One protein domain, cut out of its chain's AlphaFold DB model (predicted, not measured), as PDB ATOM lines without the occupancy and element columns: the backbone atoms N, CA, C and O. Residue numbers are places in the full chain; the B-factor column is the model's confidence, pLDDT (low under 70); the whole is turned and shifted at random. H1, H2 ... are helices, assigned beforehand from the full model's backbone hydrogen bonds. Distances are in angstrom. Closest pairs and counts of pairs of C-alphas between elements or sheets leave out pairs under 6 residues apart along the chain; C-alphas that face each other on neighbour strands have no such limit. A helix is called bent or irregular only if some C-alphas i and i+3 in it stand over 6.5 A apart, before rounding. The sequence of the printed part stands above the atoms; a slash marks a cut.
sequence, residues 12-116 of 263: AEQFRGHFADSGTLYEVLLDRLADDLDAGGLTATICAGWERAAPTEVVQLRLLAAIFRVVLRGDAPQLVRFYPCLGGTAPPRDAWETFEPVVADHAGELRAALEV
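Overview. This is residues 12 to 116 of the 263 residues of an uncharacterized protein of Tetrasphaera japonica T1-X7 (UniProt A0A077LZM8). A compact cluster of short, crossed helices is built round the two longest, H2 and H4, which stand steeply to each other nearest the middle. H1 packs on H2, H7 packs on H4, H3 sits between H2 and H7, and H5 and H6 form a loose hairpin; long links lie at opposite ends. The 105 printed residues hold seven named helices, H1 to H7 in order, and no named strand: the class is all helix. The radius of gyration of the C-alphas is 12.8 A and the spans are 36 by 30 by 24 A.

Along the chain. H1, residues 12 to 16, begins at C-alpha 12 (158.601, 230.780, 182.301). H2 is residues 25 to 38, 20.1 A long, and H3 is residues 42 to 46. H4, residues 59 to 73, measures 21.1 A. H5, residues 77 to 82, is only just irregular: C-alphas 78 and 81 are 6.7 A apart. H6, residues 96 to 105, measures 14.3 A; H7, residues 107 to 114, ends at C-alpha 114 (154.285, 233.423, 167.848).

Arrangement. H1 touches H2, closest at the C-alphas of Ala 12 and Ala 34, 4.5 A. H2 and H3 touch only at the corner, at Leu 37 and Ala 44, C-alphas 4.6 A apart. H3 touches H7, closest at the C-alphas of Ile 46 and Arg 111, 4.8 A. H4 touches H7 at a steep tilt of 59 degrees, opposite ways; their closest C-alphas, of Arg 62 and Leu 114, are 5.5 A apart. The helical hairpin H5 and H6 only just touches, with 3 pairs of C-alphas within 8 A, closest Leu 79 and Thr 98 at 6.8 A. Every O i to N i+4 pair is within hydrogen-bond range in H1, H2, H3, H4 and H7, against 4 of 6 in H6 and 0 of 2 in H5, where 2 of 3 O i to N i+3 pairs are.

Size, cuts and confidence. The C-alphas farthest apart are those of Arg 52 and Gly 87, 36.5 A. The links H3 to H4 and H5 to H6 are long. The printed part has no cut, and no printed residue is under 70 in pLDDT.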
ATOM      1  N   ALA A  12     158.164 229.686 181.431       97.88
ATOM      2  CA  ALA A  12     158.601 230.780 182.301       97.88
ATOM      3  C   ALA A  12     160.098 230.695 182.674       97.88
ATOM      4  O   ALA A  12     160.792 231.710 182.682       97.88
ATOM      5  N   GLU A  13     160.640 229.493 182.904       97.75
ATOM      6  CA  GLU A  13     162.087 229.286 183.085       97.75
ATOM      7  C   GLU A  13     162.880 229.644 181.814       97.75
ATOM      8  O   GLU A  13     163.947 230.253 181.896       97.75
ATOM      9  N   GLN A  14     162.341 229.328 180.628       97.25
ATOM     10  CA  GLN A  14     162.927 229.706 179.333       97.25
ATOM     11  C   GLN A  14     162.890 231.219 179.067       97.25
ATOM     12  O   GLN A  14     163.744 231.719 178.335       97.25
ATOM     13  N   PHE A  15     161.922 231.946 179.638       98.00
ATOM     14  CA  PHE A  15     161.856 233.407 179.574       98.00
ATOM     15  C   PHE A  15     162.947 234.022 180.465       98.00
ATOM     16  O   PHE A  15     163.870 234.643 179.932       98.00
ATOM     17  N   ARG A  16     162.900 233.783 181.788       97.44
ATOM     18  CA  ARG A  16     163.868 234.334 182.766       97.44
ATOM     19  C   ARG A  16     165.316 234.005 182.383       97.44
ATOM     20  O   ARG A  16     166.180 234.873 182.319       97.44
ATOM     21  N   GLY A  17     165.580 232.746 182.026       96.25
ATOM     22  CA  GLY A  17     166.929 232.265 181.717       96.25
ATOM     23  C   GLY A  17     167.554 232.779 180.412       96.25
ATOM     24  O   GLY A  17     168.706 232.442 180.145       96.25
ATOM     25  N   HIS A  18     166.846 233.544 179.568       94.06
ATOM     26  CA  HIS A  18     167.370 233.911 178.243       94.06
ATOM     27  C   HIS A  18     168.299 235.135 178.239       94.06
ATOM     28  O   HIS A  18     169.219 235.196 177.424       94.06
ATOM     29  N   PHE A  19     168.067 236.095 179.138       94.69
ATOM     30  CA  PHE A  19     168.880 237.312 179.281       94.69
ATOM     31  C   PHE A  19     169.257 237.610 180.743       94.69
ATOM     32  O   PHE A  19     169.600 238.744 181.056       94.69
ATOM     33  N   ALA A  20     169.214 236.612 181.629       95.19
ATOM     34  CA  ALA A  20     169.631 236.757 183.023       95.19
ATOM     35  C   ALA A  20     171.058 237.334 183.163       95.19
ATOM     36  O   ALA A  20     171.945 237.029 182.359       95.19
ATOM     37  N   ASP A  21     171.257 238.149 184.201       93.31
ATOM     38  CA  ASP A  21     172.508 238.823 184.572       93.31
ATOM     39  C   ASP A  21     173.032 239.834 183.520       93.31
ATOM     40  O   ASP A  21     174.220 240.168 183.496       93.31
ATOM     41  N   SER A  22     172.168 240.353 182.636       90.69
ATOM     42  CA  SER A  22     172.554 241.240 181.520       90.69
ATOM     43  C   SER A  22     172.411 242.745 181.800       90.69
ATOM     44  O   SER A  22     173.047 243.562 181.130       90.69
ATOM     45  N   GLY A  23     171.543 243.131 182.738       91.31
ATOM     46  CA  GLY A  23     171.106 244.508 182.981       91.31
ATOM     47  C   GLY A  23     170.249 245.125 181.862       91.31
ATOM     48  O   GLY A  23     170.086 246.348 181.826       91.31
ATOM     49  N   THR A  24     169.740 244.332 180.911       94.25
ATOM     50  CA  THR A  24     169.098 244.846 179.683       94.25
ATOM     51  C   THR A  24     167.593 245.100 179.825       94.25
ATOM     52  O   THR A  24     166.925 244.591 180.720       94.25
ATOM     53  N   LEU A  25     167.023 245.852 178.869       96.88
ATOM     54  CA  LEU A  25     165.567 245.956 178.697       96.88
ATOM     55  C   LEU A  25     164.908 244.576 178.549       96.88
ATOM     56  O   LEU A  25     163.846 244.343 179.111       96.88
ATOM     57  N   TYR A  26     165.523 243.670 177.789       96.81
ATOM     58  CA  TYR A  26     164.909 242.383 177.481       96.81
ATOM     59  C   TYR A  26     164.893 241.424 178.672       96.81
ATOM     60  O   TYR A  26     163.937 240.673 178.792       96.81
ATOM     61  N   GLU A  27     165.871 241.489 179.572       97.31
ATOM     62  CA  GLU A  27     165.833 240.772 180.853       97.31
ATOM     63  C   GLU A  27     164.637 241.213 181.703       97.31
ATOM     64  O   GLU A  27     163.749 240.409 181.969       97.31
ATOM     65  N   VAL A  28     164.534 242.516 182.000       97.44
ATOM     66  CA  VAL A  28     163.434 243.075 182.809       97.44
ATOM     67  C   VAL A  28     162.060 242.739 182.221       97.44
ATOM     68  O   VAL A  28     161.120 242.459 182.964       97.44
ATOM     69  N   LEU A  29     161.922 242.767 180.893       98.06
ATOM     70  CA  LEU A  29     160.672 242.389 180.236       98.06
ATOM     71  C   LEU A  29     160.403 240.885 180.318       98.06
ATOM     72  O   LEU A  29     159.267 240.509 180.584       98.06
ATOM     73  N   LEU A  30     161.401 240.021 180.103       98.31
ATOM     74  CA  LEU A  30     161.195 238.573 180.164       98.31
ATOM     75  C   LEU A  30     160.924 238.071 181.581       98.31
ATOM     76  O   LEU A  30     160.091 237.182 181.722       98.31
ATOM     77  N   ASP A  31     161.532 238.661 182.610       98.19
ATOM     78  CA  ASP A  31     161.213 238.341 184.005       98.19
ATOM     79  C   ASP A  31     159.752 238.666 184.332       98.19
ATOM     80  O   ASP A  31     159.025 237.821 184.849       98.19
ATOM     81  N   ARG A  32     159.280 239.860 183.953       98.25
ATOM     82  CA  ARG A  32     157.885 240.265 184.179       98.25
ATOM     83  C   ARG A  32     156.879 239.454 183.368       98.25
ATOM     84  O   ARG A  32     155.842 239.068 183.899       98.25
ATOM     85  N   LEU A  33     157.198 239.157 182.108       98.38
ATOM     86  CA  LEU A  33     156.394 238.265 181.271       98.38
ATOM     87  C   LEU A  33     156.377 236.832 181.835       98.38
ATOM     88  O   LEU A  33     155.362 236.154 181.723       98.38
ATOM     89  N   ALA A  34     157.458 236.368 182.471       98.38
ATOM     90  CA  ALA A  34     157.501 235.072 183.148       98.38
ATOM     91  C   ALA A  34     156.678 235.053 184.448       98.38
ATOM     92  O   ALA A  34     155.995 234.067 184.709       98.38
ATOM     93  N   ASP A  35     156.699 236.134 185.234       98.25
ATOM     94  CA  ASP A  35     155.870 236.282 186.438       98.25
ATOM     95  C   ASP A  35     154.368 236.274 186.093       98.25
ATOM     96  O   ASP A  35     153.591 235.554 186.718       98.25
ATOM     97  N   ASP A  36     153.955 237.021 185.063       98.06
ATOM     98  CA  ASP A  36     152.572 237.053 184.560       98.06
ATOM     99  C   ASP A  36     152.157 235.729 183.876       98.06
ATOM    100  O   ASP A  36     151.006 235.298 183.973       98.06
ATOM    101  N   LEU A  37     153.100 235.025 183.243       97.75
ATOM    102  CA  LEU A  37     152.895 233.674 182.710       97.75
ATOM    103  C   LEU A  37     152.667 232.637 183.825       97.75
ATOM    104  O   LEU A  37     151.709 231.868 183.735       97.75
ATOM    105  N   ASP A  38     153.486 232.638 184.881       98.00
ATOM    106  CA  ASP A  38     153.317 231.756 186.050       98.00
ATOM    107  C   ASP A  38     152.043 232.093 186.851       98.00
ATOM    108  O   ASP A  38     151.402 231.200 187.408       98.00
ATOM    109  N   ALA A  39     151.632 233.366 186.873       97.75
ATOM    110  CA  ALA A  39     150.365 233.810 187.454       97.75
ATOM    111  C   ALA A  39     149.124 233.433 186.614       97.75
ATOM    112  O   ALA A  39     147.996 233.599 187.083       97.75
ATOM    113  N   GLY A  40     149.306 232.926 185.388       97.38
ATOM    114  CA  GLY A  40     148.213 232.561 184.481       97.38
ATOM    115  C   GLY A  40     147.509 233.755 183.822       97.38
ATOM    116  O   GLY A  40     146.352 233.629 183.424       97.38
ATOM    117  N   GLY A  41     148.178 234.907 183.730       97.62
ATOM    118  CA  GLY A  41     147.613 236.166 183.254       97.62
ATOM    119  C   GLY A  41     147.653 236.360 181.733       97.62
ATOM    120  O   GLY A  41     147.294 235.479 180.938       97.62
ATOM    121  N   LEU A  42     148.043 237.557 181.299       97.81
ATOM    122  CA  LEU A  42     147.925 237.961 179.895       97.81
ATOM    123  C   LEU A  42     148.935 237.230 179.003       97.81
ATOM    124  O   LEU A  42     148.586 236.752 177.924       97.81
ATOM    125  N   THR A  43     150.167 237.073 179.473       98.19
ATOM    126  CA  THR A  43     151.243 236.347 178.792       98.19
ATOM    127  C   THR A  43     150.893 234.872 178.658       98.19
ATOM    128  O   THR A  43     151.101 234.303 177.590       98.19
ATOM    129  N   ALA A  44     150.254 234.266 179.665       98.00
ATOM    130  CA  ALA A  44     149.697 232.918 179.539       98.00
ATOM    131  C   ALA A  44     148.613 232.849 178.447       98.00
ATOM    132  O   ALA A  44     148.608 231.931 177.632       98.00
ATOM    133  N   THR A  45     147.746 233.862 178.354       98.06
ATOM    134  CA  THR A  45     146.708 233.963 177.309       98.06
ATOM    135  C   THR A  45     147.293 234.163 175.899       98.06
ATOM    136  O   THR A  45     146.763 233.616 174.924       98.06
ATOM    137  N   ILE A  46     148.397 234.904 175.770       98.38
ATOM    138  CA  ILE A  46     149.135 235.110 174.512       98.38
ATOM    139  C   ILE A  46     149.895 233.837 174.112       98.38
ATOM    140  O   ILE A  46     149.840 233.423 172.955       98.38
ATOM    141  N   CYS A  47     150.559 233.183 175.065       98.25
ATOM    142  CA  CYS A  47     151.368 231.984 174.857       98.25
ATOM    143  C   CYS A  47     150.579 230.663 174.922       98.25
ATOM    144  O   CYS A  47     151.193 229.601 174.836       98.25
ATOM    145  N   ALA A  48     149.248 230.684 175.038       97.81
ATOM    146  CA  ALA A  48     148.455 229.459 175.143       97.81
ATOM    147  C   ALA A  48     148.590 228.576 173.882       97.81
ATOM    148  O   ALA A  48     148.331 229.026 172.758       97.81
ATOM    149  N   GLY A  49     148.983 227.317 174.079       96.69
ATOM    150  CA  GLY A  49     149.448 226.373 173.056       96.69
ATOM    151  C   GLY A  49     150.977 226.219 172.964       96.69
ATOM    152  O   GLY A  49     151.445 225.307 172.284       96.69
ATOM    153  N   TRP A  50     151.758 227.069 173.642       96.81
ATOM    154  CA  TRP A  50     153.232 227.046 173.671       96.81
ATOM    155  C   TRP A  50     153.812 226.641 175.039       96.81
ATOM    156  O   TRP A  50     155.024 226.687 175.235       96.81
ATOM    157  N   GLU A  51     152.985 226.200 175.991       94.94
ATOM    158  CA  GLU A  51     153.366 225.909 177.387       94.94
ATOM    159  C   GLU A  51     154.437 224.811 177.506       94.94
ATOM    160  O   GLU A  51     155.120 224.692 178.524       94.94
ATOM    161  N   ARG A  52     154.568 223.987 176.459       93.19
ATOM    162  CA  ARG A  52     155.521 222.873 176.348       93.19
ATOM    163  C   ARG A  52     156.528 223.055 175.206       93.19
ATOM    164  O   ARG A  52     157.147 222.071 174.803       93.19
ATOM    165  N   ALA A  53     156.660 224.274 174.678       93.94
ATOM    166  CA  ALA A  53     157.584 224.590 173.594       93.94
ATOM    167  C   ALA A  53     159.028 224.231 173.972       93.94
ATOM    168  O   ALA A  53     159.463 224.415 175.114       93.94
ATOM    169  N   ALA A  54     159.782 223.709 173.007       93.44
ATOM    170  CA  ALA A  54     161.181 223.369 173.229       93.44
ATOM    171  C   ALA A  54     162.048 224.646 173.286       93.44
ATOM    172  O   ALA A  54     161.780 225.583 172.535       93.44
ATOM    173  N   PRO A  55     163.157 224.680 174.054       92.00
ATOM    174  CA  PRO A  55     164.062 225.838 174.102       92.00
ATOM    175  C   PRO A  55     164.590 226.309 172.738       92.00
ATOM    176  O   PRO A  55     164.919 227.480 172.566       92.00
ATOM    177  N   THR A  56     164.634 225.420 171.741       90.38
ATOM    178  CA  THR A  56     164.979 225.728 170.342       90.38
ATOM    179  C   THR A  56     163.928 226.554 169.599       90.38
ATOM    180  O   THR A  56     164.220 227.099 168.539       90.38
ATOM    181  N   GLU A  57     162.701 226.637 170.111       91.81
ATOM    182  CA  GLU A  57     161.599 227.383 169.501       91.81
ATOM    183  C   GLU A  57     161.593 228.864 169.888       91.81
ATOM    184  O   GLU A  57     160.983 229.662 169.170       91.81
ATOM    185  N   VAL A  58     162.293 229.225 170.972       92.56
ATOM    186  CA  VAL A  58     162.567 230.598 171.433       92.56
ATOM    187  C   VAL A  58     161.343 231.528 171.427       92.56
ATOM    188  O   VAL A  58     161.392 232.656 170.934       92.56
ATOM    189  N   VAL A  59     160.222 231.051 171.977       96.19
ATOM    190  CA  VAL A  59     158.934 231.772 172.068       96.19
ATOM    191  C   VAL A  59     159.102 233.168 172.685       96.19
ATOM    192  O   VAL A  59     158.546 234.136 172.169       96.19
ATOM    193  N   GLN A  60     159.957 233.293 173.703       95.50
ATOM    194  CA  GLN A  60     160.352 234.552 174.334       95.50
ATOM    195  C   GLN A  60     160.919 235.574 173.332       95.50
ATOM    196  O   GLN A  60     160.547 236.746 173.354       95.50
ATOM    197  N   LEU A  61     161.751 235.130 172.382       94.12
ATOM    198  CA  LEU A  61     162.285 235.996 171.328       94.12
ATOM    199  C   LEU A  61     161.232 236.333 170.270       94.12
ATOM    200  O   LEU A  61     161.267 237.434 169.724       94.12
ATOM    201  N   ARG A  62     160.280 235.430 169.989       95.25
ATOM    202  CA  ARG A  62     159.148 235.725 169.088       95.25
ATOM    203  C   ARG A  62     158.266 236.825 169.673       95.25
ATOM    204  O   ARG A  62     157.939 237.769 168.957       95.25
ATOM    205  N   LEU A  63     157.955 236.740 170.968       96.62
ATOM    206  CA  LEU A  63     157.159 237.734 171.687       96.62
ATOM    207  C   LEU A  63     157.870 239.095 171.749       96.62
ATOM    208  O   LEU A  63     157.292 240.097 171.330       96.62
ATOM    209  N   LEU A  64     159.147 239.140 172.150       95.94
ATOM    210  CA  LEU A  64     159.935 240.383 172.138       95.94
ATOM    211  C   LEU A  64     160.046 240.999 170.733       95.94
ATOM    212  O   LEU A  64     159.901 242.211 170.578       95.94
ATOM    213  N   ALA A  65     160.263 240.184 169.695       94.25
ATOM    214  CA  ALA A  65     160.321 240.655 168.311       94.25
ATOM    215  C   ALA A  65     158.954 241.121 167.779       94.25
ATOM    216  O   ALA A  65     158.906 241.985 166.901       94.25
ATOM    217  N   ALA A  66     157.850 240.575 168.293       95.88
ATOM    218  CA  ALA A  66     156.501 241.037 167.989       95.88
ATOM    219  C   ALA A  66     156.211 242.388 168.660       95.88
ATOM    220  O   ALA A  66     155.827 243.324 167.964       95.88
ATOM    221  N   ILE A  67     156.508 242.540 169.955       96.62
ATOM    222  CA  ILE A  67     156.363 243.820 170.671       96.62
ATOM    223  C   ILE A  67     157.242 244.897 170.017       96.62
ATOM    224  O   ILE A  67     156.767 245.987 169.704       96.62
ATOM    225  N   PHE A  68     158.504 244.592 169.695       96.50
ATOM    226  CA  PHE A  68     159.379 245.556 169.020       96.50
ATOM    227  C   PHE A  68     158.897 245.913 167.599       96.50
ATOM    228  O   PHE A  68     159.139 247.025 167.137       96.50
ATOM    229  N   ARG A  69     158.152 245.033 166.913       95.88
ATOM    230  CA  ARG A  69     157.511 245.354 165.623       95.88
ATOM    231  C   ARG A  69     156.417 246.415 165.768       95.88
ATOM    232  O   ARG A  69     156.337 247.283 164.904       95.88
ATOM    233  N   VAL A  70     155.635 246.379 166.848       98.00
ATOM    234  CA  VAL A  70     154.638 247.415 167.186       98.00
ATOM    235  C   VAL A  70     155.328 248.772 167.393       98.00
ATOM    236  O   VAL A  70     154.913 249.787 166.831       98.00
ATOM    237  N   VAL A  71     156.458 248.785 168.110       98.06
ATOM    238  CA  VAL A  71     157.274 249.997 168.318       98.06
ATOM    239  C   VAL A  71     157.859 250.522 167.002       98.06
ATOM    240  O   VAL A  71     157.751 251.712 166.718       98.06
ATOM    241  N   LEU A  72     158.424 249.648 166.160       96.94
ATOM    242  CA  LEU A  72     158.998 250.017 164.857       96.94
ATOM    243  C   LEU A  72     157.959 250.487 163.826       96.94
ATOM    244  O   LEU A  72     158.312 251.225 162.908       96.94
ATOM    245  N   ARG A  73     156.694 250.072 163.962       97.25
ATOM    246  CA  ARG A  73     155.567 250.599 163.175       97.25
ATOM    247  C   ARG A  73     155.124 251.996 163.627       97.25
ATOM    248  O   ARG A  73     154.489 252.698 162.848       97.25
ATOM    249  N   GLY A  74     155.484 252.403 164.845       97.44
ATOM    250  CA  GLY A  74     155.058 253.664 165.453       97.44
ATOM    251  C   GLY A  74     153.714 253.595 166.181       97.44
ATOM    252  O   GLY A  74     153.210 254.643 166.572       97.44
ATOM    253  N   ASP A  75     153.151 252.399 166.395       98.12
ATOM    254  CA  ASP A  75     151.871 252.224 167.103       98.12
ATOM    255  C   ASP A  75     152.028 252.331 168.635       98.12
ATOM    256  O   ASP A  75     151.079 252.667 169.338       98.12
ATOM    257  N   ALA A  76     153.243 252.112 169.156       98.00
ATOM    258  CA  ALA A  76     153.585 252.258 170.576       98.00
ATOM    259  C   ALA A  76     154.730 253.275 170.811       98.00
ATOM    260  O   ALA A  76     155.801 252.909 171.315       98.00
ATOM    261  N   PRO A  77     154.558 254.564 170.444       97.56
ATOM    262  CA  PRO A  77     155.614 255.580 170.518       97.56
ATOM    263  C   PRO A  77     156.135 255.813 171.946       97.56
ATOM    264  O   PRO A  77     157.312 256.116 172.135       97.56
ATOM    265  N   GLN A  78     155.296 255.596 172.962       97.56
ATOM    266  CA  GLN A  78     155.652 255.663 174.381       97.56
ATOM    267  C   GLN A  78     156.760 254.677 174.787       97.56
ATOM    268  O   GLN A  78     157.444 254.920 175.780       97.56
ATOM    269  N   LEU A  79     156.982 253.601 174.020       98.00
ATOM    270  CA  LEU A  79     158.028 252.614 174.301       98.00
ATOM    271  C   LEU A  79     159.401 252.996 173.734       98.00
ATOM    272  O   LEU A  79     160.415 252.530 174.248       98.00
ATOM    273  N   VAL A  80     159.462 253.875 172.724       98.06
ATOM    274  CA  VAL A  80     160.707 254.252 172.019       98.06
ATOM    275  C   VAL A  80     161.796 254.721 172.991       98.06
ATOM    276  O   VAL A  80     162.961 254.359 172.838       98.06
ATOM    277  N   ARG A  81     161.405 255.437 174.056       97.75
ATOM    278  CA  ARG A  81     162.295 255.930 175.123       97.75
ATOM    279  C   ARG A  81     163.126 254.847 175.823       97.75
ATOM    280  O   ARG A  81     164.135 255.202 176.422       97.75
ATOM    281  N   PHE A  82     162.727 253.575 175.772       97.94
ATOM    282  CA  PHE A  82     163.429 252.462 176.423       97.94
ATOM    283  C   PHE A  82     164.396 251.712 175.492       97.94
ATOM    284  O   PHE A  82     165.198 250.923 175.980       97.94
ATOM    285  N   TYR A  83     164.352 251.941 174.173       96.88
ATOM    286  CA  TYR A  83     165.168 251.219 173.187       96.88
ATOM    287  C   TYR A  83     166.407 252.032 172.763       96.88
ATOM    288  O   TYR A  83     166.262 252.976 171.980       96.88
ATOM    289  N   PRO A  84     167.642 251.660 173.164       93.25
ATOM    290  CA  PRO A  84     168.845 252.431 172.821       93.25
ATOM    291  C   PRO A  84     169.113 252.516 171.314       93.25
ATOM    292  O   PRO A  84     169.579 253.538 170.818       93.25
ATOM    293  N   CYS A  85     168.735 251.481 170.556       90.25
ATOM    294  CA  CYS A  85     168.811 251.464 169.093       90.25
ATOM    295  C   CYS A  85     167.867 252.466 168.396       90.25
ATOM    296  O   CYS A  85     168.027 252.706 167.201       90.25
ATOM    297  N   LEU A  86     166.918 253.059 169.129       95.50
ATOM    298  CA  LEU A  86     166.041 254.146 168.681       95.50
ATOM    299  C   LEU A  86     166.360 255.485 169.384       95.50
ATOM    300  O   LEU A  86     165.564 256.417 169.327       95.50
ATOM    301  N   GLY A  87     167.511 255.585 170.066       94.44
ATOM    302  CA  GLY A  87     167.906 256.759 170.855       94.44
ATOM    303  C   GLY A  87     167.296 256.827 172.261       94.44
ATOM    304  O   GLY A  87     167.436 257.845 172.936       94.44
ATOM    305  N   GLY A  88     166.625 255.764 172.713       96.00
ATOM    306  CA  GLY A  88     166.047 255.671 174.051       96.00
ATOM    307  C   GLY A  88     167.096 255.591 175.164       96.00
ATOM    308  O   GLY A  88     168.071 254.848 175.066       96.00
ATOM    309  N   THR A  89     166.879 256.347 176.241       96.25
ATOM    310  CA  THR A  89     167.761 256.430 177.422       96.25
ATOM    311  C   THR A  89     167.033 256.184 178.748       96.25
ATOM    312  O   THR A  89     167.645 256.274 179.814       96.25
ATOM    313  N   ALA A  90     165.733 255.869 178.718       97.31
ATOM    314  CA  ALA A  90     164.974 255.529 179.915       97.31
ATOM    315  C   ALA A  90     165.426 254.161 180.471       97.31
ATOM    316  O   ALA A  90     165.656 253.231 179.695       97.31
ATOM    317  N   PRO A  91     165.557 254.013 181.799       96.81
ATOM    318  CA  PRO A  91     166.156 252.826 182.400       96.81
ATOM    319  C   PRO A  91     165.231 251.594 182.291       96.81
ATOM    320  O   PRO A  91     164.035 251.721 182.556       96.81
ATOM    321  N   PRO A  92     165.773 250.393 181.990       96.06
ATOM    322  CA  PRO A  92     165.022 249.140 181.838       96.06
ATOM    323  C   PRO A  92     163.961 248.854 182.906       96.06
ATOM    324  O   PRO A  92     162.823 248.541 182.576       96.06
ATOM    325  N   ARG A  93     164.316 249.007 184.188       95.50
ATOM    326  CA  ARG A  93     163.428 248.754 185.339       95.50
ATOM    327  C   ARG A  93     162.126 249.576 185.344       95.50
ATOM    328  O   ARG A  93     161.142 249.115 185.908       95.50
ATOM    329  N   ASP A  94     162.106 250.741 184.690       95.94
ATOM    330  CA  ASP A  94     160.946 251.644 184.648       95.94
ATOM    331  C   ASP A  94     160.051 251.363 183.414       95.94
ATOM    332  O   ASP A  94     159.171 252.159 183.087       95.94
ATOM    333  N   ALA A  95     160.300 250.269 182.677       96.81
ATOM    334  CA  ALA A  95     159.611 249.952 181.425       96.81
ATOM    335  C   ALA A  95     158.236 249.295 181.611       96.81
ATOM    336  O   ALA A  95     157.322 249.585 180.838       96.81
ATOM    337  N   TRP A  96     158.076 248.420 182.612       96.31
ATOM    338  CA  TRP A  96     156.924 247.511 182.698       96.31
ATOM    339  C   TRP A  96     155.565 248.226 182.657       96.31
ATOM    340  O   TRP A  96     154.741 247.897 181.810       96.31
ATOM    341  N   GLU A  97     155.382 249.273 183.465       96.12
ATOM    342  CA  GLU A  97     154.142 250.068 183.535       96.12
ATOM    343  C   GLU A  97     153.743 250.708 182.190       96.12
ATOM    344  O   GLU A  97     152.583 251.048 181.975       96.12
ATOM    345  N   THR A  98     154.700 250.882 181.268       97.12
ATOM    346  CA  THR A  98     154.436 251.382 179.908       97.12
ATOM    347  C   THR A  98     154.255 250.242 178.896       97.12
ATOM    348  O   THR A  98     153.543 250.414 177.908       97.12
ATOM    349  N   PHE A  99     154.892 249.086 179.119       96.81
ATOM    350  CA  PHE A  99     154.811 247.905 178.251       96.81
ATOM    351  C   PHE A  99     153.519 247.104 178.446       96.81
ATOM    352  O   PHE A  99     152.925 246.698 177.451       96.81
ATOM    353  N   GLU A 100     153.072 246.890 179.685       97.12
ATOM    354  CA  GLU A 100     151.900 246.061 180.005       97.12
ATOM    355  C   GLU A 100     150.625 246.491 179.241       97.12
ATOM    356  O   GLU A 100     150.025 245.631 178.589       97.12
ATOM    357  N   PRO A 101     150.254 247.792 179.165       97.94
ATOM    358  CA  PRO A 101     149.116 248.228 178.347       97.94
ATOM    359  C   PRO A 101     149.281 247.923 176.851       97.94
ATOM    360  O   PRO A 101     148.333 247.502 176.200       97.94
ATOM    361  N   VAL A 102     150.494 248.060 176.302       98.00
ATOM    362  CA  VAL A 102     150.769 247.771 174.880       98.00
ATOM    363  C   VAL A 102     150.668 246.273 174.587       98.00
ATOM    364  O   VAL A 102     150.192 245.880 173.522       98.00
ATOM    365  N   VAL A 103     151.086 245.426 175.532       97.75
ATOM    366  CA  VAL A 103     150.923 243.969 175.431       97.75
ATOM    367  C   VAL A 103     149.440 243.584 175.481       97.75
ATOM    368  O   VAL A 103     149.042 242.669 174.762       97.75
ATOM    369  N   ALA A 104     148.612 244.307 176.246       98.19
ATOM    370  CA  ALA A 104     147.157 244.129 176.266       98.19
ATOM    371  C   ALA A 104     146.496 244.567 174.949       98.19
ATOM    372  O   ALA A 104     145.808 243.759 174.320       98.19
ATOM    373  N   ASP A 105     146.758 245.793 174.490       98.38
ATOM    374  CA  ASP A 105     146.172 246.358 173.266       98.38
ATOM    375  C   ASP A 105     146.511 245.525 172.013       98.38
ATOM    376  O   ASP A 105     145.676 245.360 171.121       98.38
ATOM    377  N   HIS A 106     147.714 244.936 171.956       98.38
ATOM    378  CA  HIS A 106     148.180 244.116 170.830       98.38
ATOM    379  C   HIS A 106     148.096 242.596 171.061       98.38
ATOM    380  O   HIS A 106     148.574 241.837 170.216       98.38
ATOM    381  N   ALA A 107     147.482 242.105 172.146       98.19
ATOM    382  CA  ALA A 107     147.555 240.693 172.559       98.19
ATOM    383  C   ALA A 107     147.243 239.673 171.438       98.19
ATOM    384  O   ALA A 107     147.925 238.652 171.306       98.19
ATOM    385  N   GLY A 108     146.255 239.962 170.582       98.06
ATOM    386  CA  GLY A 108     145.913 239.125 169.424       98.06
ATOM    387  C   GLY A 108     146.974 239.118 168.313       98.06
ATOM    388  O   GLY A 108     147.256 238.063 167.744       98.06
ATOM    389  N   GLU A 109     147.606 240.264 168.030       97.56
ATOM    390  CA  GLU A 109     148.730 240.367 167.086       97.56
ATOM    391  C   GLU A 109     149.967 239.646 167.635       97.56
ATOM    392  O   GLU A 109     150.612 238.882 166.914       97.56
ATOM    393  N   LEU A 110     150.269 239.842 168.923       98.00
ATOM    394  CA  LEU A 110     151.398 239.205 169.599       98.00
ATOM    395  C   LEU A 110     151.263 237.678 169.599       98.00
ATOM    396  O   LEU A 110     152.229 236.988 169.277       98.00
ATOM    397  N   ARG A 111     150.058 237.152 169.862       97.94
ATOM    398  CA  ARG A 111     149.763 235.713 169.789       97.94
ATOM    399  C   ARG A 111     149.938 235.155 168.376       97.94
ATOM    400  O   ARG A 111     150.629 234.152 168.208       97.94
ATOM    401  N   ALA A 112     149.375 235.812 167.361       96.81
ATOM    402  CA  ALA A 112     149.541 235.398 165.964       96.81
ATOM    403  C   ALA A 112     151.015 235.447 165.512       96.81
ATOM    404  O   ALA A 112     151.472 234.603 164.742       96.81
ATOM    405  N   ALA A 113     151.797 236.398 166.029       94.88
ATOM    406  CA  ALA A 113     153.222 236.500 165.737       94.88
ATOM    407  C   ALA A 113     154.068 235.355 166.331       94.88
ATOM    408  O   ALA A 113     155.176 235.136 165.836       94.88
ATOM    409  N   LEU A 114     153.575 234.597 167.323       96.56
ATOM    410  CA  LEU A 114     154.285 233.423 167.848       96.56
ATOM    411  C   LEU A 114     154.379 232.289 166.818       96.56
ATOM    412  O   LEU A 114     155.366 231.556 166.817       96.56
ATOM    413  N   GLU A 115     153.422 232.162 165.895       94.44
ATOM    414  CA  GLU A 115     153.477 231.165 164.812       94.44
ATOM    415  C   GLU A 115     154.615 231.443 163.813       94.44
ATOM    416  O   GLU A 115     155.122 230.531 163.156       94.44
ATOM    417  N   VAL A 116     155.075 232.696 163.725       87.44
ATOM    418  CA  VAL A 116     156.156 233.102 162.824       87.44
ATOM    419  C   VAL A 116     157.509 232.734 163.433       87.44
ATOM    420  O   VAL A 116     158.060 233.454 164.267       87.44
TER     421      VAL A 116